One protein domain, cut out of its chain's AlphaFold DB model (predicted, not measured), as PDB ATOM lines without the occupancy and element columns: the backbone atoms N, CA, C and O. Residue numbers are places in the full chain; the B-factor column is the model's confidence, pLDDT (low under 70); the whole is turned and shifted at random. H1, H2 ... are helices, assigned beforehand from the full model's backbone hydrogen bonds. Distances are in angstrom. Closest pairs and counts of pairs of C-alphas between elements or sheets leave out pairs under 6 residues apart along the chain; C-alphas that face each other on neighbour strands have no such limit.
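What this domain is: This is residues 688 to 726 and 744 to 818 of the 822 residues of an uncharacterized protein of Trematosphaeria pertusa (UniProt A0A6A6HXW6). A long helix, H5, has a cluster of three shorter helices, H3, H4 and H6, on one side, while H1, H2 and an unnamed tail, residues 711 to 726, form a separate strip on the other. The 114 printed residues include six named helices, H1 to H6, and no named strand: all helix. The whole is loose, with a radius of gyration of the C-alphas of 17.2 A and spans of 51 by 42 by 24 A.

How they stand to each other: H1, residues 693 to 696, and H2, residues 700 to 710, touch no helix. H4, residues 764 to 772, touches residues 751 to 756 of H3, residues 746 to 758; closest C-alphas Gly 755 and Ile 768, 5.5 A. H5, residues 784 to 804, only just touches H3, with 3 pairs of C-alphas within 8 A; closest Leu 752 and Ala 791, 7.5 A. H6, residues 813 to 816, touches residues 795 to 799 of H5; closest C-alphas Arg 795 and Ile 815, 5.8 A. Every O i to N i+4 pair is within hydrogen-bond range in H2, H3, H4 and H5; H1 and H6 are too short for one.

Where its parts are: H1 begins at C-alpha 693 (26.661, 2.235, 44.737). H5, 30.0 A long, ends at C-alpha 804 (7.981, -13.876, 11.528).

The domain as a whole: Residues 727 to 743 are not printed; the gap is 37.0 A. The H4 to H5 link is long. Residues 719 to 726 are among those under pLDDT 70.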
ATOM      1  N   PRO A 688      30.049   7.537  39.285       93.62
ATOM      2  CA  PRO A 688      30.600   8.656  40.046       93.62
ATOM      3  C   PRO A 688      29.894   8.899  41.386       93.62
ATOM      4  O   PRO A 688      30.511   9.495  42.266       93.62
ATOM      5  N   ASP A 689      28.644   8.457  41.580       95.31
ATOM      6  CA  ASP A 689      27.978   8.635  42.875       95.31
ATOM      7  C   ASP A 689      28.509   7.676  43.946       95.31
ATOM      8  O   ASP A 689      28.584   6.468  43.704       95.31
ATOM      9  N   PRO A 690      28.755   8.153  45.175       94.69
ATOM     10  CA  PRO A 690      28.785   7.292  46.347       94.69
ATOM     11  C   PRO A 690      27.393   6.734  46.684       94.69
ATOM     12  O   PRO A 690      27.292   5.572  47.074       94.69
ATOM     13  N   PHE A 691      26.318   7.520  46.516       95.38
ATOM     14  CA  PHE A 691      24.986   7.165  47.028       95.38
ATOM     15  C   PHE A 691      24.249   6.115  46.184       95.38
ATOM     16  O   PHE A 691      23.404   5.398  46.713       95.38
ATOM     17  N   LEU A 692      24.588   5.977  44.898       92.38
ATOM     18  CA  LEU A 692      24.002   4.965  44.007       92.38
ATOM     19  C   LEU A 692      24.693   3.593  44.106       92.38
ATOM     20  O   LEU A 692      24.112   2.589  43.698       92.38
ATOM     21  N   ARG A 693      25.905   3.503  44.672       93.88
ATOM     22  CA  ARG A 693      26.661   2.235  44.737       93.88
ATOM     23  C   ARG A 693      25.921   1.107  45.475       93.88
ATOM     24  O   ARG A 693      25.831   0.040  44.874       93.88
ATOM     25  N   PRO A 694      25.273   1.322  46.639       94.19
ATOM     26  CA  PRO A 694      24.497   0.272  47.315       94.19
ATOM     27  C   PRO A 694      23.279  -0.236  46.526       94.19
ATOM     28  O   PRO A 694      22.758  -1.318  46.796       94.19
ATOM     29  N   HIS A 695      22.798   0.530  45.541       90.69
ATOM     30  CA  HIS A 695      21.744   0.083  44.630       90.69
ATOM     31  C   HIS A 695      22.307  -0.795  43.495       90.69
ATOM     32  O   HIS A 695      21.677  -1.783  43.117       90.69
ATOM     33  N   LEU A 696      23.515  -0.470  43.018       92.62
ATOM     34  CA  LEU A 696      24.255  -1.164  41.953       92.62
ATOM     35  C   LEU A 696      25.104  -2.358  42.441       92.62
ATOM     36  O   LEU A 696      25.735  -3.033  41.625       92.62
ATOM     37  N   GLU A 697      25.166  -2.598  43.751       91.69
ATOM     38  CA  GLU A 697      25.911  -3.705  44.358       91.69
ATOM     39  C   GLU A 697      25.397  -5.079  43.906       91.69
ATOM     40  O   GLU A 697      24.195  -5.310  43.747       91.69
ATOM     41  N   PHE A 698      26.332  -6.014  43.710       92.19
ATOM     42  CA  PHE A 698      26.013  -7.370  43.279       92.19
ATOM     43  C   PHE A 698      25.237  -8.132  44.363       92.19
ATOM     44  O   PHE A 698      25.734  -8.371  45.463       92.19
ATOM     45  N   LYS A 699      24.017  -8.555  44.022       91.00
ATOM     46  CA  LYS A 699      23.135  -9.337  44.896       91.00
ATOM     47  C   LYS A 699      23.144 -10.796  44.460       91.00
ATOM     48  O   LYS A 699      22.393 -11.193  43.574       91.00
ATOM     49  N   GLU A 700      23.969 -11.597  45.125       88.81
ATOM     50  CA  GLU A 700      24.131 -13.033  44.852       88.81
ATOM     51  C   GLU A 700      22.794 -13.795  44.835       88.81
ATOM     52  O   GLU A 700      22.545 -14.592  43.936       88.81
ATOM     53  N   HIS A 701      21.881 -13.478  45.760       86.44
ATOM     54  CA  HIS A 701      20.550 -14.087  45.806       86.44
ATOM     55  C   HIS A 701      19.693 -13.793  44.561       86.44
ATOM     56  O   HIS A 701      18.879 -14.634  44.193       86.44
ATOM     57  N   LEU A 702      19.880 -12.645  43.890       85.44
ATOM     58  CA  LEU A 702      19.191 -12.355  42.627       85.44
ATOM     59  C   LEU A 702      19.794 -13.154  41.472       85.44
ATOM     60  O   LEU A 702      19.042 -13.670  40.658       85.44
ATOM     61  N   PHE A 703      21.119 -13.328  41.418       86.38
ATOM     62  CA  PHE A 703      21.737 -14.222  40.428       86.38
ATOM     63  C   PHE A 703      21.283 -15.672  40.617       86.38
ATOM     64  O   PHE A 703      20.912 -16.328  39.649       86.38
ATOM     65  N   ASN A 704      21.255 -16.157  41.861       83.38
ATOM     66  CA  ASN A 704      20.804 -17.514  42.165       83.38
ATOM     67  C   ASN A 704      19.317 -17.716  41.822       83.38
ATOM     68  O   ASN A 704      18.954 -18.804  41.386       83.38
ATOM     69  N   LEU A 705      18.479 -16.679  41.959       83.94
ATOM     70  CA  LEU A 705      17.088 -16.692  41.491       83.94
ATOM     71  C   LEU A 705      17.010 -16.724  39.955       83.94
ATOM     72  O   LEU A 705      16.409 -17.636  39.407       83.94
ATOM     73  N   LEU A 706      17.696 -15.807  39.264       82.56
ATOM     74  CA  LEU A 706      17.714 -15.736  37.796       82.56
ATOM     75  C   LEU A 706      18.190 -17.048  37.164       82.56
ATOM     76  O   LEU A 706      17.561 -17.547  36.241       82.56
ATOM     77  N   VAL A 707      19.262 -17.654  37.685       81.62
ATOM     78  CA  VAL A 707      19.733 -18.969  37.219       81.62
ATOM     79  C   VAL A 707      18.731 -20.078  37.559       81.62
ATOM     80  O   VAL A 707      18.509 -20.949  36.729       81.62
ATOM     81  N   ALA A 708      18.063 -20.028  38.715       77.12
ATOM     82  CA  ALA A 708      17.008 -20.981  39.068       77.12
ATOM     83  C   ALA A 708      15.722 -20.851  38.220       77.12
ATOM     84  O   ALA A 708      14.945 -21.815  38.209       77.12
ATOM     85  N   ASP A 709      15.538 -19.709  37.544       70.44
ATOM     86  CA  ASP A 709      14.490 -19.411  36.556       70.44
ATOM     87  C   ASP A 709      14.952 -19.661  35.096       70.44
ATOM     88  O   ASP A 709      14.115 -19.783  34.199       70.44
ATOM     89  N   LEU A 710      16.268 -19.757  34.833       68.19
ATOM     90  CA  LEU A 710      16.813 -20.238  33.549       68.19
ATOM     91  C   LEU A 710      16.569 -21.736  33.351       68.19
ATOM     92  O   LEU A 710      16.369 -22.179  32.220       68.19
ATOM     93  N   ASP A 711      16.666 -22.510  34.430       69.88
ATOM     94  CA  ASP A 711      16.468 -23.953  34.390       69.88
ATOM     95  C   ASP A 711      14.978 -24.257  34.228       69.88
ATOM     96  O   ASP A 711      14.174 -23.896  35.090       69.88
ATOM     97  N   GLU A 712      14.588 -24.947  33.153       69.62
ATOM     98  CA  GLU A 712      13.180 -25.294  32.971       69.62
ATOM     99  C   GLU A 712      12.685 -26.196  34.115       69.62
ATOM    100  O   GLU A 712      13.233 -27.262  34.406       69.62
ATOM    101  N   ARG A 713      11.625 -25.739  34.786       70.25
ATOM    102  CA  ARG A 713      10.939 -26.462  35.857       70.25
ATOM    103  C   ARG A 713       9.571 -26.915  35.388       70.25
ATOM    104  O   ARG A 713       8.875 -26.194  34.672       70.25
ATOM    105  N   ASP A 714       9.188 -28.112  35.801       71.12
ATOM    106  CA  ASP A 714       7.877 -28.665  35.512       71.12
ATOM    107  C   ASP A 714       6.790 -27.992  36.373       71.12
ATOM    108  O   ASP A 714       7.061 -27.146  37.230       71.12
ATOM    109  N   ALA A 715       5.531 -28.395  36.183       73.56
ATOM    110  CA  ALA A 715       4.409 -27.875  36.970       73.56
ATOM    111  C   ALA A 715       4.484 -28.209  38.480       73.56
ATOM    112  O   ALA A 715       3.692 -27.678  39.257       73.56
ATOM    113  N   ASN A 716       5.422 -29.065  38.903       71.81
ATOM    114  CA  ASN A 716       5.697 -29.417  40.295       71.81
ATOM    115  C   ASN A 716       6.920 -28.659  40.863       71.81
ATOM    116  O   ASN A 716       7.266 -28.845  42.030       71.81
ATOM    117  N   GLY A 717       7.578 -27.805  40.065       66.81
ATOM    118  CA  GLY A 717       8.785 -27.060  40.439       66.81
ATOM    119  C   GLY A 717      10.095 -27.853  40.315       66.81
ATOM    120  O   GLY A 717      11.158 -27.332  40.674       66.81
ATOM    121  N   ILE A 718      10.035 -29.087  39.808       71.25
ATOM    122  CA  ILE A 718      11.179 -29.980  39.601       71.25
ATOM    123  C   ILE A 718      11.897 -29.541  38.322       71.25
ATOM    124  O   ILE A 718      11.266 -29.403  37.277       71.25
ATOM    125  N   ARG A 719      13.218 -29.325  38.390       66.94
ATOM    126  CA  ARG A 719      14.041 -29.092  37.192       66.94
ATOM    127  C   ARG A 719      13.929 -30.301  36.263       66.94
ATOM    128  O   ARG A 719      14.201 -31.415  36.706       66.94
ATOM    129  N   PHE A 720      13.578 -30.083  35.001       69.00
ATOM    130  CA  PHE A 720      13.598 -31.120  33.976       69.00
ATOM    131  C   PHE A 720      14.433 -30.655  32.789       69.00
ATOM    132  O   PHE A 720      14.368 -29.504  32.362       69.00
ATOM    133  N   GLU A 721      15.214 -31.571  32.236       63.97
ATOM    134  CA  GLU A 721      15.891 -31.336  30.974       63.97
ATOM    135  C   GLU A 721      14.929 -31.593  29.810       63.97
ATOM    136  O   GLU A 721      14.135 -32.544  29.825       63.97
ATOM    137  N   ARG A 722      14.987 -30.750  28.774       65.00
ATOM    138  CA  ARG A 722      14.283 -31.027  27.521       65.00
ATOM    139  C   ARG A 722      14.987 -32.165  26.796       65.00
ATOM    140  O   ARG A 722      15.944 -31.924  26.068       65.00
ATOM    141  N   ILE A 723      14.450 -33.377  26.921       66.06
ATOM    142  CA  ILE A 723      14.823 -34.486  26.037       66.06
ATOM    143  C   ILE A 723      14.649 -34.001  24.578       66.06
ATOM    144  O   ILE A 723      13.537 -33.587  24.223       66.06
ATOM    145  N   PRO A 724      15.690 -34.050  23.720       57.56
ATOM    146  CA  PRO A 724      15.692 -33.413  22.393       57.56
ATOM    147  C   PRO A 724      14.766 -34.071  21.350       57.56
ATOM    148  O   PRO A 724      14.758 -33.679  20.188       57.56
ATOM    149  N   LEU A 725      13.933 -35.036  21.760       61.66
ATOM    150  CA  LEU A 725      12.861 -35.629  20.948       61.66
ATOM    151  C   LEU A 725      11.762 -34.619  20.568       61.66
ATOM    152  O   LEU A 725      11.014 -34.842  19.617       61.66
ATOM    153  N   PHE A 726      11.636 -33.512  21.304       58.00
ATOM    154  CA  PHE A 726      10.742 -32.416  20.937       58.00
ATOM    155  C   PHE A 726      11.492 -31.398  20.079       58.00
ATOM    156  O   PHE A 726      12.496 -30.853  20.536       58.00
ATOM    157  N   TRP A 744      11.058   2.911  31.486       94.69
ATOM    158  CA  TRP A 744      12.018   3.311  30.451       94.69
ATOM    159  C   TRP A 744      11.463   4.456  29.595       94.69
ATOM    160  O   TRP A 744      10.368   4.342  29.048       94.69
ATOM    161  N   THR A 745      12.224   5.544  29.454       95.94
ATOM    162  CA  THR A 745      11.895   6.639  28.523       95.94
ATOM    163  C   THR A 745      12.499   6.401  27.140       95.94
ATOM    164  O   THR A 745      13.491   5.681  27.005       95.94
ATOM    165  N   ASP A 746      11.953   7.049  26.110       95.50
ATOM    166  CA  ASP A 746      12.411   6.892  24.721       95.50
ATOM    167  C   ASP A 746      13.915   7.171  24.571       95.50
ATOM    168  O   ASP A 746      14.634   6.378  23.972       95.50
ATOM    169  N   ALA A 747      14.431   8.217  25.227       97.19
ATOM    170  CA  ALA A 747      15.859   8.556  25.228       97.19
ATOM    171  C   ALA A 747      16.748   7.510  25.940       97.19
ATOM    172  O   ALA A 747      17.946   7.418  25.673       97.19
ATOM    173  N   GLN A 748      16.187   6.717  26.859       97.00
ATOM    174  CA  GLN A 748      16.887   5.596  27.498       97.00
ATOM    175  C   GLN A 748      16.865   4.355  26.600       97.00
ATOM    176  O   GLN A 748      17.883   3.675  26.478       97.00
ATOM    177  N   MET A 749      15.743   4.097  25.922       96.69
ATOM    178  CA  MET A 749      15.634   3.042  24.913       96.69
ATOM    179  C   MET A 749      16.560   3.302  23.720       96.69
ATOM    180  O   MET A 749      17.332   2.422  23.349       96.69
ATOM    181  N   GLU A 750      16.561   4.521  23.178       97.19
ATOM    182  CA  GLU A 750      17.444   4.957  22.093       97.19
ATOM    183  C   GLU A 750      18.923   4.802  22.477       97.19
ATOM    184  O   GLU A 750      19.689   4.176  21.746       97.19
ATOM    185  N   ALA A 751      19.327   5.278  23.661       97.94
ATOM    186  CA  ALA A 751      20.701   5.138  24.142       97.94
ATOM    187  C   ALA A 751      21.123   3.676  24.375       97.94
ATOM    188  O   ALA A 751      22.291   3.331  24.174       97.94
ATOM    189  N   LEU A 752      20.191   2.805  24.782       97.69
ATOM    190  CA  LEU A 752      20.442   1.368  24.880       97.69
ATOM    191  C   LEU A 752      20.580   0.733  23.487       97.69
ATOM    192  O   LEU A 752      21.491  -0.065  23.287       97.69
ATOM    193  N   ILE A 753      19.746   1.111  22.516       97.56
ATOM    194  CA  ILE A 753      19.775   0.576  21.144       97.56
ATOM    195  C   ILE A 753      21.018   1.058  20.369       97.56
ATOM    196  O   ILE A 753      21.706   0.217  19.786       97.56
ATOM    197  N   ASP A 754      21.388   2.349  20.421       98.19
ATOM    198  CA  ASP A 754      22.678   2.866  19.902       98.19
ATOM    199  C   ASP A 754      23.837   2.117  20.568       98.19
ATOM    200  O   ASP A 754      24.709   1.583  19.888       98.19
ATOM    201  N   GLY A 755      23.799   1.967  21.896       97.94
ATOM    202  CA  GLY A 755      24.804   1.224  22.648       97.94
ATOM    203  C   GLY A 755      24.957  -0.241  22.219       97.94
ATOM    204  O   GLY A 755      26.085  -0.705  22.045       97.94
ATOM    205  N   LEU A 756      23.853  -0.969  22.025       97.62
ATOM    206  CA  LEU A 756      23.857  -2.372  21.595       97.62
ATOM    207  C   LEU A 756      24.329  -2.523  20.142       97.62
ATOM    208  O   LEU A 756      25.150  -3.392  19.858       97.62
ATOM    209  N   THR A 757      23.869  -1.644  19.248       97.69
ATOM    210  CA  THR A 757      24.225  -1.651  17.819       97.69
ATOM    211  C   THR A 757      25.703  -1.306  17.614       97.69
ATOM    212  O   THR A 757      26.428  -2.000  16.905       97.69
ATOM    213  N   LYS A 758      26.182  -0.246  18.276       98.06
ATOM    214  CA  LYS A 758      27.524   0.339  18.101       98.06
ATOM    215  C   LYS A 758      28.639  -0.428  18.802       98.06
ATOM    216  O   LYS A 758      29.804  -0.324  18.415       98.06
ATOM    217  N   TYR A 759      28.312  -1.160  19.866       98.00
ATOM    218  CA  TYR A 759      29.290  -1.864  20.697       98.00
ATOM    219  C   TYR A 759      29.111  -3.386  20.716       98.00
ATOM    220  O   TYR A 759      29.682  -4.032  21.598       98.00
ATOM    221  N   ALA A 760      28.361  -3.936  19.757       95.50
ATOM    222  CA  ALA A 760      28.059  -5.357  19.612       95.50
ATOM    223  C   ALA A 760      29.277  -6.282  19.824       95.50
ATOM    224  O   ALA A 760      30.413  -5.960  19.460       95.50
ATOM    225  N   GLY A 761      29.025  -7.432  20.454       94.69
ATOM    226  CA  GLY A 761      30.039  -8.419  20.824       94.69
ATOM    227  C   GLY A 761      30.101  -8.698  22.335       94.69
ATOM    228  O   GLY A 761      29.292  -8.190  23.116       94.69
ATOM    229  N   PRO A 762      31.078  -9.503  22.796       94.12
ATOM    230  CA  PRO A 762      31.105 -10.029  24.166       94.12
ATOM    231  C   PRO A 762      31.281  -8.961  25.259       94.12
ATOM    232  O   PRO A 762      30.880  -9.202  26.401       94.12
ATOM    233  N   ASP A 763      31.850  -7.807  24.897       96.25
ATOM    234  CA  ASP A 763      32.171  -6.645  25.742       96.25
ATOM    235  C   ASP A 763      31.077  -5.545  25.725       96.25
ATOM    236  O   ASP A 763      31.264  -4.491  26.340       96.25
ATOM    237  N   VAL A 764      29.951  -5.743  25.015       97.12
ATOM    238  CA  VAL A 764      28.959  -4.682  24.718       97.12
ATOM    239  C   VAL A 764      28.506  -3.912  25.963       97.12
ATOM    240  O   VAL A 764      28.640  -2.689  26.018       97.12
ATOM    241  N   PHE A 765      28.100  -4.612  27.024       97.94
ATOM    242  CA  PHE A 765      27.637  -3.998  28.273       97.94
ATOM    243  C   PHE A 765      28.722  -3.166  28.971       97.94
ATOM    244  O   PHE A 765      28.451  -2.068  29.444       97.94
ATOM    245  N   ARG A 766      29.982  -3.615  28.960       97.56
ATOM    246  CA  ARG A 766      31.121  -2.874  29.535       97.56
ATOM    247  C   ARG A 766      31.393  -1.566  28.783       97.56
ATOM    248  O   ARG A 766      31.808  -0.582  29.401       97.56
ATOM    249  N   ARG A 767      31.143  -1.535  27.469       98.00
ATOM    250  CA  ARG A 767      31.222  -0.321  26.637       98.00
ATOM    251  C   ARG A 767      30.012   0.596  26.873       98.00
ATOM    252  O   ARG A 767      30.210   1.796  27.055       98.00
ATOM    253  N   ILE A 768      28.804   0.036  26.993       98.12
ATOM    254  CA  ILE A 768      27.577   0.764  27.365       98.12
ATOM    255  C   ILE A 768      27.728   1.440  28.737       98.12
ATOM    256  O   ILE A 768      27.502   2.645  28.847       98.12
ATOM    257  N   PHE A 769      28.191   0.722  29.768       98.00
ATOM    258  CA  PHE A 769      28.408   1.289  31.105       98.00
ATOM    259  C   PHE A 769      29.401   2.458  31.073       98.00
ATOM    260  O   PHE A 769      29.142   3.503  31.669       98.00
ATOM    261  N   LYS A 770      30.497   2.330  30.309       97.50
ATOM    262  CA  LYS A 770      31.483   3.407  30.124       97.50
ATOM    263  C   LYS A 770      30.895   4.650  29.435       97.50
ATOM    264  O   LYS A 770      31.350   5.755  29.718       97.50
ATOM    265  N   LYS A 771      29.943   4.485  28.506       97.88
ATOM    266  CA  LYS A 771      29.444   5.570  27.640       97.88
ATOM    267  C   LYS A 771      28.149   6.231  28.128       97.88
ATOM    268  O   LYS A 771      28.063   7.454  28.058       97.88
ATOM    269  N   TYR A 772      27.173   5.465  28.623       98.06
ATOM    270  CA  TYR A 772      25.819   5.958  28.942       98.06
ATOM    271  C   TYR A 772      25.441   5.857  30.429       98.06
ATOM    272  O   TYR A 772      24.388   6.364  30.806       98.06
ATOM    273  N   CYS A 773      26.272   5.235  31.278       97.25
ATOM    274  CA  CYS A 773      26.033   5.130  32.731       97.25
ATOM    275  C   CYS A 773      26.967   6.010  33.587       97.25
ATOM    276  O   CYS A 773      26.893   5.962  34.811       97.25
ATOM    277  N   GLY A 774      27.856   6.790  32.961       94.44
ATOM    278  CA  GLY A 774      28.750   7.725  33.654       94.44
ATOM    279  C   GLY A 774      28.046   9.000  34.142       94.44
ATOM    280  O   GLY A 774      26.820   9.106  34.140       94.44
ATOM    281  N   SER A 775      28.829  10.009  34.531       94.75
ATOM    282  CA  SER A 775      28.325  11.319  34.978       94.75
ATOM    283  C   SER A 775      27.407  11.972  33.936       94.75
ATOM    284  O   SER A 775      27.860  12.308  32.844       94.75
ATOM    285  N   GLY A 776      26.130  12.159  34.283       94.81
ATOM    286  CA  GLY A 776      25.108  12.717  33.384       94.81
ATOM    287  C   GLY A 776      24.574  11.750  32.315       94.81
ATOM    288  O   GLY A 776      23.807  12.171  31.458       94.81
ATOM    289  N   GLY A 777      24.962  10.471  32.339       96.69
ATOM    290  CA  GLY A 777      24.486   9.472  31.384       96.69
ATOM    291  C   GLY A 777      23.036   9.038  31.635       96.69
ATOM    292  O   GLY A 777      22.643   8.799  32.776       96.69
ATOM    293  N   VAL A 778      22.239   8.890  30.572       97.31
ATOM    294  CA  VAL A 778      20.794   8.587  30.667       97.31
ATOM    295  C   VAL A 778      20.474   7.202  31.247       97.31
ATOM    296  O   VAL A 778      19.407   7.021  31.830       97.31
ATOM    297  N   LEU A 779      21.404   6.241  31.150       97.00
ATOM    298  CA  LEU A 779      21.255   4.890  31.712       97.00
ATOM    299  C   LEU A 779      21.788   4.768  33.151       97.00
ATOM    300  O   LEU A 779      21.748   3.691  33.741       97.00
ATOM    301  N   ARG A 780      22.278   5.865  33.746       95.81
ATOM    302  CA  ARG A 780      22.913   5.873  35.074       95.81
ATOM    303  C   ARG A 780      22.001   5.382  36.204       95.81
ATOM    304  O   ARG A 780      22.500   4.805  37.163       95.81
ATOM    305  N   GLN A 781      20.688   5.579  36.116       94.31
ATOM    306  CA  GLN A 781      19.776   5.141  37.179       94.31
ATOM    307  C   GLN A 781      19.604   3.615  37.264       94.31
ATOM    308  O   GLN A 781      19.193   3.126  38.308       94.31
ATOM    309  N   PHE A 782      19.934   2.872  36.201       95.31
ATOM    310  CA  PHE A 782      19.659   1.439  36.112       95.31
ATOM    311  C   PHE A 782      20.820   0.560  36.606       95.31
ATOM    312  O   PHE A 782      22.012   0.855  36.429       95.31
ATOM    313  N   THR A 783      20.433  -0.566  37.198       94.94
ATOM    314  CA  THR A 783      21.282  -1.698  37.571       94.94
ATOM    315  C   THR A 783      21.782  -2.470  36.346       94.94
ATOM    316  O   THR A 783      21.287  -2.313  35.229       94.94
ATOM    317  N   VAL A 784      22.762  -3.360  36.557       95.62
ATOM    318  CA  VAL A 784      23.178  -4.326  35.524       95.62
ATOM    319  C   VAL A 784      21.985  -5.160  35.065       95.62
ATOM    320  O   VAL A 784      21.775  -5.270  33.864       95.62
ATOM    321  N   LEU A 785      21.196  -5.681  36.014       93.06
ATOM    322  CA  LEU A 785      20.060  -6.561  35.745       93.06
ATOM    323  C   LEU A 785      19.019  -5.906  34.833       93.06
ATOM    324  O   LEU A 785      18.633  -6.508  33.837       93.06
ATOM    325  N   GLU A 786      18.600  -4.674  35.121       92.88
ATOM    326  CA  GLU A 786      17.634  -3.950  34.283       92.88
ATOM    327  C   GLU A 786      18.173  -3.723  32.864       92.88
ATOM    328  O   GLU A 786      17.463  -3.965  31.890       92.88
ATOM    329  N   ILE A 787      19.444  -3.327  32.725       95.69
ATOM    330  CA  ILE A 787      20.070  -3.089  31.416       95.69
ATOM    331  C   ILE A 787      20.204  -4.398  30.618       95.69
ATOM    332  O   ILE A 787      19.943  -4.411  29.415       95.69
ATOM    333  N   THR A 788      20.595  -5.506  31.254       94.81
ATOM    334  CA  THR A 788      20.754  -6.800  30.571       94.81
ATOM    335  C   THR A 788      19.416  -7.466  30.268       94.81
ATOM    336  O   THR A 788      19.276  -8.054  29.198       94.81
ATOM    337  N   ALA A 789      18.420  -7.334  31.151       91.31
ATOM    338  CA  ALA A 789      17.061  -7.817  30.917       91.31
ATOM    339  C   ALA A 789      16.397  -7.049  29.767       91.31
ATOM    340  O   ALA A 789      15.863  -7.674  28.852       91.31
ATOM    341  N   GLN A 790      16.512  -5.715  29.736       94.31
ATOM    342  CA  GLN A 790      15.971  -4.906  28.642       94.31
ATOM    343  C   GLN A 790      16.699  -5.180  27.316       94.31
ATOM    344  O   GLN A 790      16.057  -5.301  26.277       94.31
ATOM    345  N   ALA A 791      18.022  -5.379  27.333       95.06
ATOM    346  CA  ALA A 791      18.769  -5.799  26.145       95.06
ATOM    347  C   ALA A 791      18.369  -7.202  25.647       95.06
ATOM    348  O   ALA A 791      18.284  -7.421  24.439       95.06
ATOM    349  N   ALA A 792      18.091  -8.147  26.552       92.19
ATOM    350  CA  ALA A 792      17.576  -9.469  26.200       92.19
ATOM    351  C   ALA A 792      16.138  -9.399  25.655       92.19
ATOM    352  O   ALA A 792      15.826 -10.086  24.682       92.19
ATOM    353  N   ALA A 793      15.292  -8.527  26.214       90.94
ATOM    354  CA  ALA A 793      13.952  -8.252  25.708       90.94
ATOM    355  C   ALA A 793      14.006  -7.678  24.283       90.94
ATOM    356  O   ALA A 793      13.399  -8.264  23.389       90.94
ATOM    357  N   ILE A 794      14.811  -6.631  24.044       93.75
ATOM    358  CA  ILE A 794      15.058  -6.044  22.713       93.75
ATOM    359  C   ILE A 794      15.579  -7.105  21.735       93.75
ATOM    360  O   ILE A 794      15.020  -7.251  20.649       93.75
ATOM    361  N   ARG A 795      16.596  -7.896  22.127       93.69
ATOM    362  CA  ARG A 795      17.097  -9.013  21.306       93.69
ATOM    363  C   ARG A 795      15.955  -9.955  20.932       93.69
ATOM    364  O   ARG A 795      15.839 -10.310  19.768       93.69
ATOM    365  N   SER A 796      15.132 -10.366  21.897       89.50
ATOM    366  CA  SER A 796      14.045 -11.319  21.652       89.50
ATOM    367  C   SER A 796      12.923 -10.742  20.787       89.50
ATOM    368  O   SER A 796      12.412 -11.456  19.933       89.50
ATOM    369  N   ALA A 797      12.557  -9.467  20.955       91.31
ATOM    370  CA  ALA A 797      11.536  -8.808  20.145       91.31
ATOM    371  C   ALA A 797      11.968  -8.763  18.675       91.31
ATOM    372  O   ALA A 797      11.311  -9.370  17.833       91.31
ATOM    373  N   LEU A 798      13.144  -8.186  18.404       93.00
ATOM    374  CA  LEU A 798      13.694  -8.100  17.052       93.00
ATOM    375  C   LEU A 798      13.909  -9.491  16.436       93.00
ATOM    376  O   LEU A 798      13.562  -9.710  15.284       93.00
ATOM    377  N   PHE A 799      14.440 -10.463  17.189       92.06
ATOM    378  CA  PHE A 799      14.663 -11.818  16.666       92.06
ATOM    379  C   PHE A 799      13.348 -12.507  16.263       92.06
ATOM    380  O   PHE A 799      13.304 -13.156  15.223       92.06
ATOM    381  N   ASN A 800      12.267 -12.314  17.030       89.19
ATOM    382  CA  ASN A 800      10.934 -12.774  16.635       89.19
ATOM    383  C   ASN A 800      10.407 -12.003  15.410       89.19
ATOM    384  O   ASN A 800       9.780 -12.605  14.548       89.19
ATOM    385  N   GLU A 801      10.629 -10.691  15.304       92.12
ATOM    386  CA  GLU A 801      10.185  -9.888  14.149       92.12
ATOM    387  C   GLU A 801      10.876 -10.326  12.848       92.12
ATOM    388  O   GLU A 801      10.190 -10.583  11.861       92.12
ATOM    389  N   TYR A 802      12.198 -10.528  12.864       93.56
ATOM    390  CA  TYR A 802      12.942 -11.083  11.724       93.56
ATOM    391  C   TYR A 802      12.552 -12.539  11.398       93.56
ATOM    392  O   TYR A 802      12.584 -12.921  10.236       93.56
ATOM    393  N   GLN A 803      12.169 -13.359  12.387       88.50
ATOM    394  CA  GLN A 803      11.696 -14.732  12.132       88.50
ATOM    395  C   GLN A 803      10.259 -14.814  11.600       88.50
ATOM    396  O   GLN A 803       9.937 -15.768  10.899       88.50
ATOM    397  N   ASN A 804       9.384 -13.868  11.956       91.56
ATOM    398  CA  ASN A 804       7.981 -13.876  11.528       91.56
ATOM    399  C   ASN A 804       7.760 -13.193  10.167       91.56
ATOM    400  O   ASN A 804       6.726 -13.424   9.545       91.56
ATOM    401  N   ASN A 805       8.698 -12.352   9.718       92.56
ATOM    402  CA  ASN A 805       8.586 -11.593   8.475       92.56
ATOM    403  C   ASN A 805       9.606 -12.103   7.441       92.56
ATOM    404  O   ASN A 805      10.750 -11.650   7.425       92.56
ATOM    405  N   GLU A 806       9.186 -13.006   6.551       87.94
ATOM    406  CA  GLU A 806      10.054 -13.627   5.529       87.94
ATOM    407  C   GLU A 806      10.789 -12.589   4.648       87.94
ATOM    408  O   GLU A 806      11.953 -12.782   4.299       87.94
ATOM    409  N   ASP A 807      10.161 -11.437   4.384       91.56
ATOM    410  CA  ASP A 807      10.723 -10.325   3.600       91.56
ATOM    411  C   ASP A 807      11.944  -9.622   4.241       91.56
ATOM    412  O   ASP A 807      12.627  -8.846   3.571       91.56
ATOM    413  N   TRP A 808      12.215  -9.821   5.540       88.12
ATOM    414  CA  TRP A 808      13.232  -9.045   6.276       88.12
ATOM    415  C   TRP A 808      14.649  -9.642   6.211       88.12
ATOM    416  O   TRP A 808      15.606  -8.981   6.622       88.12
ATOM    417  N   GLY A 809      14.800 -10.850   5.658       92.06
ATOM    418  CA  GLY A 809      16.096 -11.485   5.402       92.06
ATOM    419  C   GLY A 809      16.863 -11.930   6.658       92.06
ATOM    420  O   GLY A 809      16.290 -12.181   7.718       92.06
ATOM    421  N   GLU A 810      18.187 -12.074   6.533       93.94
ATOM    422  CA  GLU A 810      19.042 -12.550   7.630       93.94
ATOM    423  C   GLU A 810      19.033 -11.613   8.849       93.94
ATOM    424  O   GLU A 810      19.237 -10.403   8.731       93.94
ATOM    425  N   VAL A 811      18.913 -12.197  10.048       94.12
ATOM    426  CA  VAL A 811      18.979 -11.464  11.322       94.12
ATOM    427  C   VAL A 811      20.303 -10.680  11.430       94.12
ATOM    428  O   VAL A 811      21.374 -11.295  11.475       94.12
ATOM    429  N   PRO A 812      20.269  -9.338  11.573       96.12
ATOM    430  CA  PRO A 812      21.467  -8.515  11.684       96.12
ATOM    431  C   PRO A 812      22.468  -9.002  12.739       96.12
ATOM    432  O   PRO A 812      22.136  -9.197  13.912       96.12
ATOM    433  N   ARG A 813      23.743  -9.111  12.337       95.62
ATOM    434  CA  ARG A 813      24.842  -9.656  13.164       95.62
ATOM    435  C   ARG A 813      25.009  -8.977  14.531       95.62
ATOM    436  O   ARG A 813      25.504  -9.609  15.458       95.62
ATOM    437  N   TRP A 814      24.601  -7.716  14.687       96.31
ATOM    438  CA  TRP A 814      24.664  -7.035  15.983       96.31
ATOM    439  C   TRP A 814      23.667  -7.621  17.000       96.31
ATOM    440  O   TRP A 814      24.019  -7.756  18.168       96.31
ATOM    441  N   ILE A 815      22.480  -8.058  16.555       95.88
ATOM    442  CA  ILE A 815      21.424  -8.658  17.392       95.88
ATOM    443  C   ILE A 815      21.871 -10.030  17.905       95.88
ATOM    444  O   ILE A 815      21.769 -10.325  19.098       95.88
ATOM    445  N   THR A 816      22.424 -10.868  17.020       94.50
ATOM    446  CA  THR A 816      22.923 -12.203  17.394       94.50
ATOM    447  C   THR A 816      24.116 -12.122  18.354       94.50
ATOM    448  O   THR A 816      24.271 -12.997  19.210       94.50
ATOM    449  N   GLN A 817      24.893 -11.034  18.287       95.31
ATOM    450  CA  GLN A 817      26.015 -10.730  19.178       95.31
ATOM    451  C   GLN A 817      25.631 -10.132  20.546       95.31
ATOM    452  O   GLN A 817      26.512 -10.062  21.407       95.31
ATOM    453  N   ILE A 818      24.374  -9.729  20.796       94.31
ATOM    454  CA  ILE A 818      23.929  -9.278  22.132       94.31
ATOM    455  C   ILE A 818      24.026 -10.468  23.104       94.31
ATOM    456  O   ILE A 818      23.283 -11.437  22.924       94.31
TER     457      ILE A 818